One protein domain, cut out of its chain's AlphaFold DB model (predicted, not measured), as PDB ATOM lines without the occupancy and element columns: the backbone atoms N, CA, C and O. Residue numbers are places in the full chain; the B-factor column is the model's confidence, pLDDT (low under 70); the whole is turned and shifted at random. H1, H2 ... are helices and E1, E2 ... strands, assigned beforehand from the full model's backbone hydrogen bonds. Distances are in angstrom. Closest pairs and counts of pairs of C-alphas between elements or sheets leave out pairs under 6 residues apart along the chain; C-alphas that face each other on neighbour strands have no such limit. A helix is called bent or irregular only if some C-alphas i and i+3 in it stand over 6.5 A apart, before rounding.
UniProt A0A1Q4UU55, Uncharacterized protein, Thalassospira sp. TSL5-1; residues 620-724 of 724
ATOM      1  N   THR A 620      -8.904 -46.671 -86.803       84.19
ATOM      2  CA  THR A 620      -8.956 -45.522 -87.724       84.19
ATOM      3  C   THR A 620      -9.416 -44.249 -87.030       84.19
ATOM      4  O   THR A 620      -9.072 -43.153 -87.450       84.19
ATOM      5  N   ASP A 621     -10.222 -44.408 -85.981       81.75
ATOM      6  CA  ASP A 621     -10.806 -43.323 -85.205       81.75
ATOM      7  C   ASP A 621     -10.620 -43.640 -83.721       81.75
ATOM      8  O   ASP A 621     -10.715 -44.799 -83.308       81.75
ATOM      9  N   TYR A 622     -10.428 -42.614 -82.903       82.75
ATOM     10  CA  TYR A 622     -10.551 -42.740 -81.458       82.75
ATOM     11  C   TYR A 622     -11.265 -41.521 -80.877       82.75
ATOM     12  O   TYR A 622     -11.268 -40.432 -81.447       82.75
ATOM     13  N   VAL A 623     -11.891 -41.732 -79.730       79.81
ATOM     14  CA  VAL A 623     -12.503 -40.713 -78.889       79.81
ATOM     15  C   VAL A 623     -11.905 -40.909 -77.509       79.81
ATOM     16  O   VAL A 623     -12.163 -41.923 -76.868       79.81
ATOM     17  N   ALA A 624     -11.090 -39.960 -77.069       77.56
ATOM     18  CA  ALA A 624     -10.623 -39.906 -75.692       77.56
ATOM     19  C   ALA A 624     -11.558 -38.981 -74.911       77.56
ATOM     20  O   ALA A 624     -11.804 -37.850 -75.337       77.56
ATOM     21  N   ALA A 625     -12.100 -39.467 -73.798       70.75
ATOM     22  CA  ALA A 625     -12.824 -38.635 -72.852       70.75
ATOM     23  C   ALA A 625     -11.890 -38.315 -71.683       70.75
ATOM     24  O   ALA A 625     -11.457 -39.217 -70.970       70.75
ATOM     25  N   GLN A 626     -11.584 -37.029 -71.525       67.69
ATOM     26  CA  GLN A 626     -10.822 -36.508 -70.395       67.69
ATOM     27  C   GLN A 626     -11.793 -35.849 -69.417       67.69
ATOM     28  O   GLN A 626     -12.649 -35.060 -69.834       67.69
ATOM     29  N   MET A 627     -11.680 -36.166 -68.133       59.97
ATOM     30  CA  MET A 627     -12.411 -35.503 -67.054       59.97
ATOM     31  C   MET A 627     -11.417 -34.720 -66.201       59.97
ATOM     32  O   MET A 627     -10.237 -35.033 -66.169       59.97
ATOM     33  N   MET A 628     -11.861 -33.659 -65.529       53.31
ATOM     34  CA  MET A 628     -11.073 -33.073 -64.446       53.31
ATOM     35  C   MET A 628     -11.674 -33.525 -63.123       53.31
ATOM     36  O   MET A 628     -12.871 -33.338 -62.903       53.31
ATOM     37  N   ARG A 629     -10.848 -34.103 -62.251       54.84
ATOM     38  CA  ARG A 629     -11.214 -34.497 -60.891       54.84
ATOM     39  C   ARG A 629     -10.212 -33.904 -59.903       54.84
ATOM     40  O   ARG A 629      -9.015 -34.175 -59.970       54.84
ATOM     41  N   GLY A 630     -10.687 -33.048 -59.007       58.81
ATOM     42  CA  GLY A 630      -9.877 -32.342 -58.013       58.81
ATOM     43  C   GLY A 630      -8.820 -31.419 -58.628       58.81
ATOM     44  O   GLY A 630      -7.732 -31.282 -58.073       58.81
ATOM     45  N   GLY A 631      -9.090 -30.839 -59.803       62.41
ATOM     46  CA  GLY A 631      -8.128 -30.002 -60.535       62.41
ATOM     47  C   GLY A 631      -7.018 -30.768 -61.269       62.41
ATOM     48  O   GLY A 631      -6.125 -30.132 -61.826       62.41
ATOM     49  N   LYS A 632      -7.069 -32.107 -61.302       58.41
ATOM     50  CA  LYS A 632      -6.215 -32.950 -62.152       58.41
ATOM     51  C   LYS A 632      -7.030 -33.516 -63.309       58.41
ATOM     52  O   LYS A 632      -8.191 -33.863 -63.113       58.41
ATOM     53  N   TYR A 633      -6.434 -33.608 -64.494       60.09
ATOM     54  CA  TYR A 633      -7.034 -34.356 -65.597       60.09
ATOM     55  C   TYR A 633      -6.979 -35.845 -65.244       60.09
ATOM     56  O   TYR A 633      -5.900 -36.393 -65.033       60.09
ATOM     57  N   ASP A 634      -8.145 -36.465 -65.101       61.56
ATOM     58  CA  ASP A 634      -8.307 -37.901 -64.941       61.56
ATOM     59  C   ASP A 634      -8.996 -38.428 -66.198       61.56
ATOM     60  O   ASP A 634     -10.027 -37.925 -66.650       61.56
ATOM     61  N   ASN A 635      -8.366 -39.405 -66.825       62.72
ATOM     62  CA  ASN A 635      -8.751 -39.882 -68.136       62.72
ATOM     63  C   ASN A 635      -9.518 -41.197 -67.985       62.72
ATOM     64  O   ASN A 635      -8.943 -42.257 -67.742       62.72
ATOM     65  N   ASP A 636     -10.846 -41.115 -68.097       67.62
ATOM     66  CA  ASP A 636     -11.739 -42.211 -67.711       67.62
ATOM     67  C   ASP A 636     -11.845 -43.332 -68.759       67.62
ATOM     68  O   ASP A 636     -11.806 -44.516 -68.411       67.62
ATOM     69  N   PHE A 637     -11.969 -42.995 -70.051       74.94
ATOM     70  CA  PHE A 637     -11.924 -43.981 -71.145       74.94
ATOM     71  C   PHE A 637     -11.428 -43.466 -72.518       74.94
ATOM     72  O   PHE A 637     -11.714 -42.336 -72.932       74.94
ATOM     73  N   ILE A 638     -10.759 -44.340 -73.275       76.88
ATOM     74  CA  ILE A 638     -10.506 -44.188 -74.716       76.88
ATOM     75  C   ILE A 638     -11.431 -45.152 -75.447       76.88
ATOM     76  O   ILE A 638     -11.353 -46.360 -75.260       76.88
ATOM     77  N   ALA A 639     -12.283 -44.648 -76.327       79.50
ATOM     78  CA  ALA A 639     -12.996 -45.473 -77.288       79.50
ATOM     79  C   ALA A 639     -12.227 -45.476 -78.608       79.50
ATOM     80  O   ALA A 639     -12.039 -44.427 -79.211       79.50
ATOM     81  N   VAL A 640     -11.823 -46.639 -79.099       81.69
ATOM     82  CA  VAL A 640     -11.081 -46.778 -80.356       81.69
ATOM     83  C   VAL A 640     -11.885 -47.632 -81.320       81.69
ATOM     84  O   VAL A 640     -12.344 -48.721 -80.978       81.69
ATOM     85  N   LYS A 641     -12.064 -47.152 -82.544       85.06
ATOM     86  CA  LYS A 641     -12.790 -47.860 -83.593       85.06
ATOM     87  C   LYS A 641     -11.845 -48.764 -84.370       85.06
ATOM     88  O   LYS A 641     -10.998 -48.276 -85.116       85.06
ATOM     89  N   ARG A 642     -12.013 -50.074 -84.217       80.19
ATOM     90  CA  ARG A 642     -11.173 -51.088 -84.858       80.19
ATOM     91  C   ARG A 642     -11.284 -51.041 -86.370       80.19
ATOM     92  O   ARG A 642     -12.382 -50.955 -86.922       80.19
ATOM     93  N   VAL A 643     -10.144 -51.203 -87.035       79.69
ATOM     94  CA  VAL A 643     -10.087 -51.285 -88.501       79.69
ATOM     95  C   VAL A 643     -10.733 -52.573 -89.016       79.69
ATOM     96  O   VAL A 643     -11.424 -52.553 -90.031       79.69
ATOM     97  N   SER A 644     -10.533 -53.689 -88.310       82.50
ATOM     98  CA  SER A 644     -10.910 -55.030 -88.776       82.50
ATOM     99  C   SER A 644     -12.417 -55.232 -88.943       82.50
ATOM    100  O   SER A 644     -12.841 -55.907 -89.879       82.50
ATOM    101  N   ASP A 645     -13.230 -54.652 -88.059       84.56
ATOM    102  CA  ASP A 645     -14.682 -54.853 -88.053       84.56
ATOM    103  C   ASP A 645     -15.505 -53.566 -87.890       84.56
ATOM    104  O   ASP A 645     -16.737 -53.617 -87.875       84.56
ATOM    105  N   GLY A 646     -14.848 -52.410 -87.771       86.62
ATOM    106  CA  GLY A 646     -15.492 -51.109 -87.599       86.62
ATOM    107  C   GLY A 646     -16.169 -50.903 -86.241       86.62
ATOM    108  O   GLY A 646     -16.796 -49.856 -86.044       86.62
ATOM    109  N   ASN A 647     -16.071 -51.866 -85.317       86.06
ATOM    110  CA  ASN A 647     -16.627 -51.749 -83.975       86.06
ATOM    111  C   ASN A 647     -15.683 -50.948 -83.070       86.06
ATOM    112  O   ASN A 647     -14.462 -50.997 -83.190       86.06
ATOM    113  N   TRP A 648     -16.267 -50.226 -82.127       86.38
ATOM    114  CA  TRP A 648     -15.578 -49.486 -81.086       86.38
ATOM    115  C   TRP A 648     -15.250 -50.399 -79.907       86.38
ATOM    116  O   TRP A 648     -16.104 -51.163 -79.454       86.38
ATOM    117  N   VAL A 649     -14.030 -50.292 -79.399       83.56
ATOM    118  CA  VAL A 649     -13.546 -50.930 -78.173       83.56
ATOM    119  C   VAL A 649     -13.222 -49.825 -77.183       83.56
ATOM    120  O   VAL A 649     -12.587 -48.841 -77.551       83.56
ATOM    121  N   PHE A 650     -13.688 -49.973 -75.949       83.75
ATOM    122  CA  PHE A 650     -13.383 -49.036 -74.875       83.75
ATOM    123  C   PHE A 650     -12.219 -49.578 -74.057       83.75
ATOM    124  O   PHE A 650     -12.265 -50.709 -73.579       83.75
ATOM    125  N   LEU A 651     -11.194 -48.753 -73.909       77.81
ATOM    126  CA  LEU A 651     -10.097 -48.930 -72.978       77.81
ATOM    127  C   LEU A 651     -10.366 -48.017 -71.796       77.81
ATOM    128  O   LEU A 651     -10.462 -46.801 -71.952       77.81
ATOM    129  N   THR A 652     -10.520 -48.600 -70.619       77.94
ATOM    130  CA  THR A 652     -10.710 -47.864 -69.371       77.94
ATOM    131  C   THR A 652      -9.520 -48.158 -68.476       77.94
ATOM    132  O   THR A 652      -9.118 -49.314 -68.358       77.94
ATOM    133  N   ARG A 653      -8.950 -47.132 -67.836       69.69
ATOM    134  CA  ARG A 653      -7.820 -47.322 -66.912       69.69
ATOM    135  C   ARG A 653      -8.213 -48.215 -65.731       69.69
ATOM    136  O   ARG A 653      -7.488 -49.124 -65.348       69.69
ATOM    137  N   VAL A 654      -9.403 -47.972 -65.190       71.31
ATOM    138  CA  VAL A 654     -10.059 -48.839 -64.207       71.31
ATOM    139  C   VAL A 654     -11.077 -49.686 -64.950       71.31
ATOM    140  O   VAL A 654     -11.866 -49.141 -65.717       71.31
ATOM    141  N   LYS A 655     -11.084 -51.005 -64.744       70.19
ATOM    142  CA  LYS A 655     -12.083 -51.898 -65.352       70.19
ATOM    143  C   LYS A 655     -13.502 -51.424 -65.031       70.19
ATOM    144  O   LYS A 655     -13.899 -51.389 -63.869       70.19
ATOM    145  N   GLN A 656     -14.259 -51.067 -66.065       76.12
ATOM    146  CA  GLN A 656     -15.661 -50.661 -65.966       76.12
ATOM    147  C   GLN A 656     -16.529 -51.722 -66.657       76.12
ATOM    148  O   GLN A 656     -16.682 -51.663 -67.877       76.12
ATOM    149  N   PRO A 657     -17.146 -52.672 -65.928       75.56
ATOM    150  CA  PRO A 657     -17.842 -53.819 -66.530       75.56
ATOM    151  C   PRO A 657     -18.937 -53.465 -67.550       75.56
ATOM    152  O   PRO A 657     -19.269 -54.261 -68.425       75.56
ATOM    153  N   LEU A 658     -19.532 -52.270 -67.453       73.38
ATOM    154  CA  LEU A 658     -20.536 -51.801 -68.413       73.38
ATOM    155  C   LEU A 658     -19.920 -51.240 -69.706       73.38
ATOM    156  O   LEU A 658     -20.573 -51.288 -70.755       73.38
ATOM    157  N   LEU A 659     -18.683 -50.745 -69.648       75.75
ATOM    158  CA  LEU A 659     -17.917 -50.262 -70.800       75.75
ATOM    159  C   LEU A 659     -17.048 -51.352 -71.422       75.75
ATOM    160  O   LEU A 659     -16.693 -51.242 -72.591       75.75
ATOM    161  N   GLU A 660     -16.755 -52.422 -70.691       73.38
ATOM    162  CA  GLU A 660     -16.088 -53.589 -71.248       73.38
ATOM    163  C   GLU A 660     -16.960 -54.224 -72.346       73.38
ATOM    164  O   GLU A 660     -18.094 -54.659 -72.120       73.38
ATOM    165  N   GLY A 661     -16.439 -54.247 -73.576       78.12
ATOM    166  CA  GLY A 661     -17.095 -54.874 -74.719       78.12
ATOM    167  C   GLY A 661     -16.889 -54.144 -76.045       78.12
ATOM    168  O   GLY A 661     -16.152 -53.168 -76.162       78.12
ATOM    169  N   THR A 662     -17.560 -54.660 -77.076       82.75
ATOM    170  CA  THR A 662     -17.543 -54.107 -78.436       82.75
ATOM    171  C   THR A 662     -18.837 -53.357 -78.731       82.75
ATOM    172  O   THR A 662     -19.936 -53.895 -78.540       82.75
ATOM    173  N   PHE A 663     -18.723 -52.154 -79.281       85.94
ATOM    174  CA  PHE A 663     -19.850 -51.291 -79.609       85.94
ATOM    175  C   PHE A 663     -19.907 -51.034 -81.108       85.94
ATOM    176  O   PHE A 663     -18.930 -50.652 -81.738       85.94
ATOM    177  N   LYS A 664     -21.085 -51.182 -81.702       88.19
ATOM    178  CA  LYS A 664     -21.319 -50.876 -83.115       88.19
ATOM    179  C   LYS A 664     -21.232 -49.375 -83.404       88.19
ATOM    180  O   LYS A 664     -20.965 -48.969 -84.533       88.19
ATOM    181  N   LYS A 665     -21.523 -48.534 -82.408       87.38
ATOM    182  CA  LYS A 665     -21.550 -47.078 -82.568       87.38
ATOM    183  C   LYS A 665     -21.271 -46.366 -81.252       87.38
ATOM    184  O   LYS A 665     -21.849 -46.727 -80.232       87.38
ATOM    185  N   VAL A 666     -20.480 -45.304 -81.334       84.94
ATOM    186  CA  VAL A 666     -20.289 -44.294 -80.289       84.94
ATOM    187  C   VAL A 666     -20.715 -42.955 -80.878       84.94
ATOM    188  O   VAL A 666     -20.329 -42.619 -82.000       84.94
ATOM    189  N   LYS A 667     -21.577 -42.211 -80.184       86.19
ATOM    190  CA  LYS A 667     -22.068 -40.909 -80.650       86.19
ATOM    191  C   LYS A 667     -22.109 -39.920 -79.494       86.19
ATOM    192  O   LYS A 667     -22.841 -40.147 -78.540       86.19
ATOM    193  N   LEU A 668     -21.415 -38.791 -79.618       82.62
ATOM    194  CA  LEU A 668     -21.614 -37.651 -78.724       82.62
ATOM    195  C   LEU A 668     -23.022 -37.073 -78.953       82.62
ATOM    196  O   LEU A 668     -23.367 -36.670 -80.067       82.62
ATOM    197  N   VAL A 669     -23.858 -37.095 -77.920       85.75
ATOM    198  CA  VAL A 669     -25.257 -36.634 -77.965       85.75
ATOM    199  C   VAL A 669     -25.405 -35.244 -77.360       85.75
ATOM    200  O   VAL A 669     -26.263 -34.478 -77.798       85.75
ATOM    201  N   TYR A 670     -24.564 -34.901 -76.387       81.44
ATOM    202  CA  TYR A 670     -24.609 -33.625 -75.682       81.44
ATOM    203  C   TYR A 670     -23.198 -33.164 -75.312       81.44
ATOM    204  O   TYR A 670     -22.379 -33.995 -74.931       81.44
ATOM    205  N   ASN A 671     -22.924 -31.863 -75.450       79.62
ATOM    206  CA  ASN A 671     -21.613 -31.260 -75.199       79.62
ATOM    207  C   ASN A 671     -21.763 -29.820 -74.670       79.62
ATOM    208  O   ASN A 671     -21.543 -28.857 -75.404       79.62
ATOM    209  N   MET A 672     -22.217 -29.666 -73.425       71.44
ATOM    210  CA  MET A 672     -22.256 -28.370 -72.728       71.44
ATOM    211  C   MET A 672     -22.013 -28.590 -71.230       71.44
ATOM    212  O   MET A 672     -22.947 -28.872 -70.480       71.44
ATOM    213  N   GLY A 673     -20.748 -28.487 -70.809       72.12
ATOM    214  CA  GLY A 673     -20.281 -28.763 -69.441       72.12
ATOM    215  C   GLY A 673     -20.084 -30.256 -69.176       72.12
ATOM    216  O   GLY A 673     -18.995 -30.677 -68.804       72.12
ATOM    217  N   ASP A 674     -21.112 -31.042 -69.486       72.06
ATOM    218  CA  ASP A 674     -21.067 -32.500 -69.471       72.06
ATOM    219  C   ASP A 674     -21.050 -33.026 -70.910       72.06
ATOM    220  O   ASP A 674     -21.806 -32.548 -71.768       72.06
ATOM    221  N   GLN A 675     -20.215 -34.027 -71.179       77.19
ATOM    222  CA  GLN A 675     -20.245 -34.781 -72.429       77.19
ATOM    223  C   GLN A 675     -21.074 -36.048 -72.222       77.19
ATOM    224  O   GLN A 675     -20.789 -36.847 -71.335       77.19
ATOM    225  N   ILE A 676     -22.120 -36.250 -73.024       81.00
ATOM    226  CA  ILE A 676     -22.926 -37.480 -72.969       81.00
ATOM    227  C   ILE A 676     -22.730 -38.260 -74.258       81.00
ATOM    228  O   ILE A 676     -23.058 -37.771 -75.342       81.00
ATOM    229  N   TYR A 677     -22.254 -39.491 -74.127       84.00
ATOM    230  CA  TYR A 677     -22.042 -40.424 -75.224       84.00
ATOM    231  C   TYR A 677     -23.150 -41.479 -75.251       84.00
ATOM    232  O   TYR A 677     -23.434 -42.114 -74.240       84.00
ATOM    233  N   GLU A 678     -23.769 -41.690 -76.412       86.94
ATOM    234  CA  GLU A 678     -24.613 -42.853 -76.703       86.94
ATOM    235  C   GLU A 678     -23.733 -43.962 -77.271       86.94
ATOM    236  O   GLU A 678     -23.152 -43.816 -78.353       86.94
ATOM    237  N   LEU A 679     -23.658 -45.071 -76.544       87.06
ATOM    238  CA  LEU A 679     -22.934 -46.273 -76.918       87.06
ATOM    239  C   LEU A 679     -23.945 -47.349 -77.312       87.06
ATOM    240  O   LEU A 679     -24.845 -47.683 -76.544       87.06
ATOM    241  N   ILE A 680     -23.810 -47.903 -78.512       87.06
ATOM    242  CA  ILE A 680     -24.687 -48.970 -79.006       87.06
ATOM    243  C   ILE A 680     -23.869 -50.249 -79.100       87.06
ATOM    244  O   ILE A 680     -22.998 -50.356 -79.964       87.06
ATOM    245  N   ARG A 681     -24.148 -51.221 -78.234       87.19
ATOM    246  CA  ARG A 681     -23.508 -52.544 -78.235       87.19
ATOM    247  C   ARG A 681     -23.854 -53.324 -79.506       87.19
ATOM    248  O   ARG A 681     -24.831 -53.030 -80.197       87.19
ATOM    249  N   THR A 682     -23.062 -54.344 -79.827       86.19
ATOM    250  CA  THR A 682     -23.293 -55.207 -81.005       86.19
ATOM    251  C   THR A 682     -24.636 -55.949 -80.964       86.19
ATOM    252  O   THR A 682     -25.225 -56.189 -82.015       86.19
ATOM    253  N   ASN A 683     -25.170 -56.227 -79.770       87.25
ATOM    254  CA  ASN A 683     -26.506 -56.799 -79.551       87.25
ATOM    255  C   ASN A 683     -27.663 -55.773 -79.666       87.25
ATOM    256  O   ASN A 683     -28.823 -56.146 -79.505       87.25
ATOM    257  N   GLY A 684     -27.370 -54.492 -79.925       88.44
ATOM    258  CA  GLY A 684     -28.356 -53.411 -80.032       88.44
ATOM    259  C   GLY A 684     -28.702 -52.702 -78.716       88.44
ATOM    260  O   GLY A 684     -29.463 -51.733 -78.741       88.44
ATOM    261  N   GLU A 685     -28.146 -53.140 -77.584       87.00
ATOM    262  CA  GLU A 685     -28.304 -52.473 -76.289       87.00
ATOM    263  C   GLU A 685     -27.687 -51.069 -76.322       87.00
ATOM    264  O   GLU A 685     -26.591 -50.864 -76.851       87.00
ATOM    265  N   LYS A 686     -28.408 -50.096 -75.758       87.50
ATOM    266  CA  LYS A 686     -27.973 -48.704 -75.672       87.50
ATOM    267  C   LYS A 686     -27.544 -48.369 -74.251       87.50
ATOM    268  O   LYS A 686     -28.357 -48.438 -73.327       87.50
ATOM    269  N   LEU A 687     -26.300 -47.939 -74.116       84.75
ATOM    270  CA  LEU A 687     -25.733 -47.382 -72.900       84.75
ATOM    271  C   LEU A 687     -25.499 -45.889 -73.119       84.75
ATOM    272  O   LEU A 687     -25.072 -45.479 -74.198       84.75
ATOM    273  N   TYR A 688     -25.776 -45.077 -72.110       83.19
ATOM    274  CA  TYR A 688     -25.389 -43.676 -72.121       83.19
ATOM    275  C   TYR A 688     -24.346 -43.444 -71.038       83.19
ATOM    276  O   TYR A 688     -24.503 -43.884 -69.897       83.19
ATOM    277  N   VAL A 689     -23.276 -42.764 -71.427       81.06
ATOM    278  CA  VAL A 689     -22.143 -42.462 -70.559       81.06
ATOM    279  C   VAL A 689     -22.052 -40.959 -70.435       81.06
ATOM    280  O   VAL A 689     -21.846 -40.264 -71.432       81.06
ATOM    281  N   LYS A 690     -22.254 -40.461 -69.219       79.62
ATOM    282  CA  LYS A 690     -22.076 -39.058 -68.877       79.62
ATOM    283  C   LYS A 690     -20.673 -38.874 -68.305       79.62
ATOM    284  O   LYS A 690     -20.333 -39.423 -67.262       79.62
ATOM    285  N   VAL A 691     -19.912 -38.042 -68.989       74.94
ATOM    286  CA  VAL A 691     -18.580 -37.563 -68.643       74.94
ATOM    287  C   VAL A 691     -18.773 -36.128 -68.130       74.94
ATOM    288  O   VAL A 691     -18.937 -35.195 -68.917       74.94
ATOM    289  N   SER A 692     -18.907 -35.970 -66.812       65.19
ATOM    290  CA  SER A 692     -19.098 -34.687 -66.112       65.19
ATOM    291  C   SER A 692     -17.790 -33.914 -65.893       65.19
ATOM    292  O   SER A 692     -16.942 -34.333 -65.118       65.19
ATOM    293  N   GLY A 693     -17.613 -32.736 -66.495       57.25
ATOM    294  CA  GLY A 693     -16.390 -31.939 -66.296       57.25
ATOM    295  C   GLY A 693     -16.185 -31.379 -64.874       57.25
ATOM    296  O   GLY A 693     -15.198 -30.685 -64.640       57.25
ATOM    297  N   ARG A 694     -17.125 -31.616 -63.949       54.03
ATOM    298  CA  ARG A 694     -17.023 -31.287 -62.516       54.03
ATOM    299  C   ARG A 694     -16.746 -32.567 -61.733       54.03
ATOM    300  O   ARG A 694     -17.258 -33.604 -62.142       54.03
ATOM    301  N   ASP A 695     -16.002 -32.446 -60.627       53.62
ATOM    302  CA  ASP A 695     -15.415 -33.470 -59.726       53.62
ATOM    303  C   ASP A 695     -16.249 -34.735 -59.387       53.62
ATOM    304  O   ASP A 695     -15.742 -35.681 -58.784       53.62
ATOM    305  N   ASP A 696     -17.501 -34.788 -59.817       52.72
ATOM    306  CA  ASP A 696     -18.515 -35.819 -59.613       52.72
ATOM    307  C   ASP A 696     -18.200 -37.157 -60.336       52.72
ATOM    308  O   ASP A 696     -18.730 -38.204 -59.963       52.72
ATOM    309  N   GLY A 697     -17.289 -37.170 -61.324       57.53
ATOM    310  CA  GLY A 697     -16.786 -38.385 -61.989       57.53
ATOM    311  C   GLY A 697     -17.664 -38.976 -63.104       57.53
ATOM    312  O   GLY A 697     -18.652 -38.387 -63.551       57.53
ATOM    313  N   LEU A 698     -17.260 -40.151 -63.607       54.47
ATOM    314  CA  LEU A 698     -17.934 -40.878 -64.687       54.47
ATOM    315  C   LEU A 698     -19.251 -41.511 -64.205       54.47
ATOM    316  O   LEU A 698     -19.253 -42.393 -63.345       54.47
ATOM    317  N   HIS A 699     -20.377 -41.132 -64.816       57.59
ATOM    318  CA  HIS A 699     -21.679 -41.741 -64.533       57.59
ATOM    319  C   HIS A 699     -22.190 -42.540 -65.730       57.59
ATOM    320  O   HIS A 699     -22.301 -42.032 -66.848       57.59
ATOM    321  N   GLN A 700     -22.569 -43.790 -65.480       66.19
ATOM    322  CA  GLN A 700     -23.057 -44.722 -66.494       66.19
ATOM    323  C   GLN A 700     -24.481 -45.173 -66.184       66.19
ATOM    324  O   GLN A 700     -24.810 -45.495 -65.045       66.19
ATOM    325  N   PHE A 701     -25.332 -45.206 -67.207       67.88
ATOM    326  CA  PHE A 701     -26.710 -45.668 -67.069       67.88
ATOM    327  C   PHE A 701     -27.154 -46.424 -68.321       67.88
ATOM    328  O   PHE A 701     -27.122 -45.921 -69.449       67.88
ATOM    329  N   SER A 702     -27.580 -47.667 -68.110       65.50
ATOM    330  CA  SER A 702     -28.236 -48.498 -69.118       65.50
ATOM    331  C   SER A 702     -29.664 -48.003 -69.311       65.50
ATOM    332  O   SER A 702     -30.390 -47.844 -68.338       65.50
ATOM    333  N   LEU A 703     -30.120 -47.798 -70.551       60.75
ATOM    334  CA  LEU A 703     -31.524 -47.428 -70.796       60.75
ATOM    335  C   LEU A 703     -32.524 -48.492 -70.345       60.75
ATOM    336  O   LEU A 703     -33.706 -48.186 -70.173       60.75
ATOM    337  N   LYS A 704     -32.073 -49.744 -70.259       64.25
ATOM    338  CA  LYS A 704     -32.906 -50.858 -69.821       64.25
ATOM    339  C   LYS A 704     -33.226 -50.745 -68.331       64.25
ATOM    340  O   LYS A 704     -34.323 -51.119 -67.932       64.25
ATOM    341  N   ASP A 705     -32.293 -50.177 -67.572       55.03
ATOM    342  CA  ASP A 705     -32.323 -50.110 -66.110       55.03
ATOM    343  C   ASP A 705     -32.502 -48.671 -65.592       55.03
ATOM    344  O   ASP A 705     -32.722 -48.452 -64.405       55.03
ATOM    345  N   ALA A 706     -32.424 -47.676 -66.482       56.75
ATOM    346  CA  ALA A 706     -32.643 -46.278 -66.159       56.75
ATOM    347  C   ALA A 706     -34.112 -46.031 -65.820       56.75
ATOM    348  O   ALA A 706     -35.017 -46.457 -66.545       56.75
ATOM    349  N   ASP A 707     -34.325 -45.258 -64.755       60.66
ATOM    350  CA  ASP A 707     -35.635 -44.733 -64.404       60.66
ATOM    351  C   ASP A 707     -36.311 -44.113 -65.651       60.66
ATOM    352  O   ASP A 707     -35.661 -43.363 -66.397       60.66
ATOM    353  N   PRO A 708     -37.598 -44.414 -65.915       58.78
ATOM    354  CA  PRO A 708     -38.318 -43.894 -67.074       58.78
ATOM    355  C   PRO A 708     -38.236 -42.371 -67.226       58.78
ATOM    356  O   PRO A 708     -38.183 -41.886 -68.357       58.78
ATOM    357  N   CYS A 709     -38.166 -41.615 -66.125       57.66
ATOM    358  CA  CYS A 709     -38.006 -40.162 -66.140       57.66
ATOM    359  C   CYS A 709     -36.603 -39.752 -66.589       57.66
ATOM    360  O   CYS A 709     -36.477 -38.826 -67.390       57.66
ATOM    361  N   LEU A 710     -35.547 -40.432 -66.126       58.41
ATOM    362  CA  LEU A 710     -34.173 -40.160 -66.563       58.41
ATOM    363  C   LEU A 710     -34.041 -40.435 -68.065       58.41
ATOM    364  O   LEU A 710     -33.571 -39.580 -68.819       58.41
ATOM    365  N   ARG A 711     -34.553 -41.588 -68.505       62.06
ATOM    366  CA  ARG A 711     -34.653 -41.976 -69.915       62.06
ATOM    367  C   ARG A 711     -35.376 -40.913 -70.742       62.06
ATOM    368  O   ARG A 711     -34.865 -40.517 -71.787       62.06
ATOM    369  N   ASP A 712     -36.521 -40.420 -70.280       64.31
ATOM    370  CA  ASP A 712     -37.265 -39.374 -70.981       64.31
ATOM    371  C   ASP A 712     -36.518 -38.035 -71.000       64.31
ATOM    372  O   ASP A 712     -36.549 -37.352 -72.020       64.31
ATOM    373  N   ARG A 713     -35.791 -37.673 -69.939       63.56
ATOM    374  CA  ARG A 713     -34.995 -36.434 -69.866       63.56
ATOM    375  C   ARG A 713     -33.791 -36.461 -70.809       63.56
ATOM    376  O   ARG A 713     -33.541 -35.479 -71.504       63.56
ATOM    377  N   ILE A 714     -33.089 -37.594 -70.876       59.19
ATOM    378  CA  ILE A 714     -31.962 -37.827 -71.796       59.19
ATOM    379  C   ILE A 714     -32.447 -37.811 -73.250       59.19
ATOM    380  O   ILE A 714     -31.798 -37.233 -74.120       59.19
ATOM    381  N   LEU A 715     -33.607 -38.415 -73.525       59.84
ATOM    382  CA  LEU A 715     -34.172 -38.486 -74.875       59.84
ATOM    383  C   LEU A 715     -34.890 -37.192 -75.302       59.84
ATOM    384  O   LEU A 715     -34.983 -36.919 -76.500       59.84
ATOM    385  N   LYS A 716     -35.374 -36.374 -74.357       59.69
ATOM    386  CA  LYS A 716     -36.101 -35.114 -74.598       59.69
ATOM    387  C   LYS A 716     -35.347 -33.906 -74.032       59.69
ATOM    388  O   LYS A 716     -35.880 -33.150 -73.224       59.69
ATOM    389  N   VAL A 717     -34.161 -33.616 -74.572       51.44
ATOM    390  CA  VAL A 717     -33.424 -32.346 -74.334       51.44
ATOM    391  C   VAL A 717     -34.210 -31.096 -74.813       51.44
ATOM    392  O   VAL A 717     -33.755 -29.963 -74.695       51.44
ATOM    393  N   ARG A 718     -35.445 -31.249 -75.307       38.88
ATOM    394  CA  ARG A 718     -36.399 -30.150 -75.487       38.88
ATOM    395  C   ARG A 718     -37.718 -30.466 -74.782       38.88
ATOM    396  O   ARG A 718     -38.561 -31.155 -75.340       38.88
ATOM    397  N   ASN A 719     -37.892 -29.876 -73.599       48.00
ATOM    398  CA  ASN A 719     -39.147 -29.695 -72.860       48.00
ATOM    399  C   ASN A 719     -39.880 -30.959 -72.370       48.00
ATOM    400  O   ASN A 719     -40.655 -31.555 -73.109       48.00
ATOM    401  N   ALA A 720     -39.783 -31.246 -71.066       41.59
ATOM    402  CA  ALA A 720     -40.950 -31.501 -70.209       41.59
ATOM    403  C   ALA A 720     -40.530 -31.574 -68.733       41.59
ATOM    404  O   ALA A 720     -39.504 -32.160 -68.393       41.59
ATOM    405  N   GLY A 721     -41.332 -30.951 -67.869       45.47
ATOM    406  CA  GLY A 721     -41.116 -30.900 -66.431       45.47
ATOM    407  C   GLY A 721     -41.214 -32.276 -65.781       45.47
ATOM    408  O   GLY A 721     -42.254 -32.923 -65.832       45.47
ATOM    409  N   CYS A 722     -40.133 -32.679 -65.130       37.88
ATOM    410  CA  CYS A 722     -40.189 -33.570 -63.982       37.88
ATOM    411  C   CYS A 722     -39.923 -32.664 -62.775       37.88
ATOM    412  O   CYS A 722     -38.864 -32.033 -62.711       37.88
ATOM    413  N   GLY A 723     -40.929 -32.491 -61.915       44.00
ATOM    414  CA  GLY A 723     -40.764 -31.807 -60.632       44.00
ATOM    415  C   GLY A 723     -39.891 -32.663 -59.720       44.00
ATOM    416  O   GLY A 723     -40.020 -33.884 -59.755       44.00
ATOM    417  N   TRP A 724     -38.980 -32.010 -59.000       34.09
ATOM    418  CA  TRP A 724     -38.140 -32.631 -57.978       34.09
ATOM    419  C   TRP A 724     -38.954 -32.971 -56.734       34.09
ATOM    420  O   TRP A 724     -39.841 -32.151 -56.390       34.09
TER     421      TRP A 724
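Overview. This is residues 620 to 724 of the 724 residues of an uncharacterized protein of Thalassospira sp. TSL5-1 (UniProt A0A1Q4UU55). What shape does the chain make here? One antiparallel sheet of seven strands, curled like part of a barrel, is folded back on itself into two leaves, E1 E2 E3 facing E5 E6 E7, with the bent strand E4 as the hinge. The short helix H1 lies outside the second leaf, on the side away from the first, and residues 716 to 724 follow it as a tail. What is printed, and how large is it? The printed part has 105 residues with seven named strands, E1 to E7, and then one named helix; the sheet's order is E1 E2 E3 E4 E5 E6 E7, and the class is mostly strand. It is compact, with a radius of gyration of the C-alphas of 14.3 A and spans of 46 by 37 by 22 A.

Arrangement. How are the strands joined? E1 (residues 620 to 629), E2 (632 to 642), E3 (648 to 652), E4 (662 to 672), E5 (674 to 681), E6 (686 to 692) and E7 (698 to 702) form a meander, each strand the antiparallel neighbour of the one before. Each two in succession form a hairpin; E1 and E7 are the edge strands. N and O pairs within hydrogen-bond range are N 623 and O 639, 2.7 A, for E1 and E2; N 638 and O 651, 2.8 A, for E2 and E3; N 677 and O 689, 2.8 A, for E5 and E6; and N 690 and O 699, 2.8 A, for E6 and E7. Where does the sheet fold? E4 bends by 64 degrees at residue 665, and its pairing is staggered: residues 662 to 663 pair with E3, where N 648 and O 663 are 2.7 A apart, and residues 663 to 672 with E5, where N 667 and O 678 are 2.9 A apart. Between the leaves of this folded sheet, the closest C-alphas of E1 and E6 are those of Met 627 and Val 691, 6.7 A apart. Where is the helix? H1, residues 708 to 715, is on the sheet at a height of 10.0 A, over E6 and only just over E7, on which 3 of its C-alphas fall. On the local plane, fitted to just 6 C-alphas of the sheet, its line stands at 74 degrees to E6, across the strands; every O i to N i+4 pair in H1 is within hydrogen-bond range.

Along the chain. Where do the elements begin and end? E1 begins at C-alpha 620, (-8.956, -45.522, -87.724), and H1 ends at C-alpha 715, (-34.172, -38.486, -74.875). Which are long? From first to last C-alpha, E2 measures 29.5 A, E1 29.1 A and E4 26.8 A.

Size, cuts and confidence. How far does it reach? The two C-alphas farthest apart, those of Ser 644 and Gly 723, are 47.1 A apart. Is it unbroken and confident? The printed part has no cut and no long link; pLDDT is under 70 at residues 626 to 636, 653 and 692 to 724.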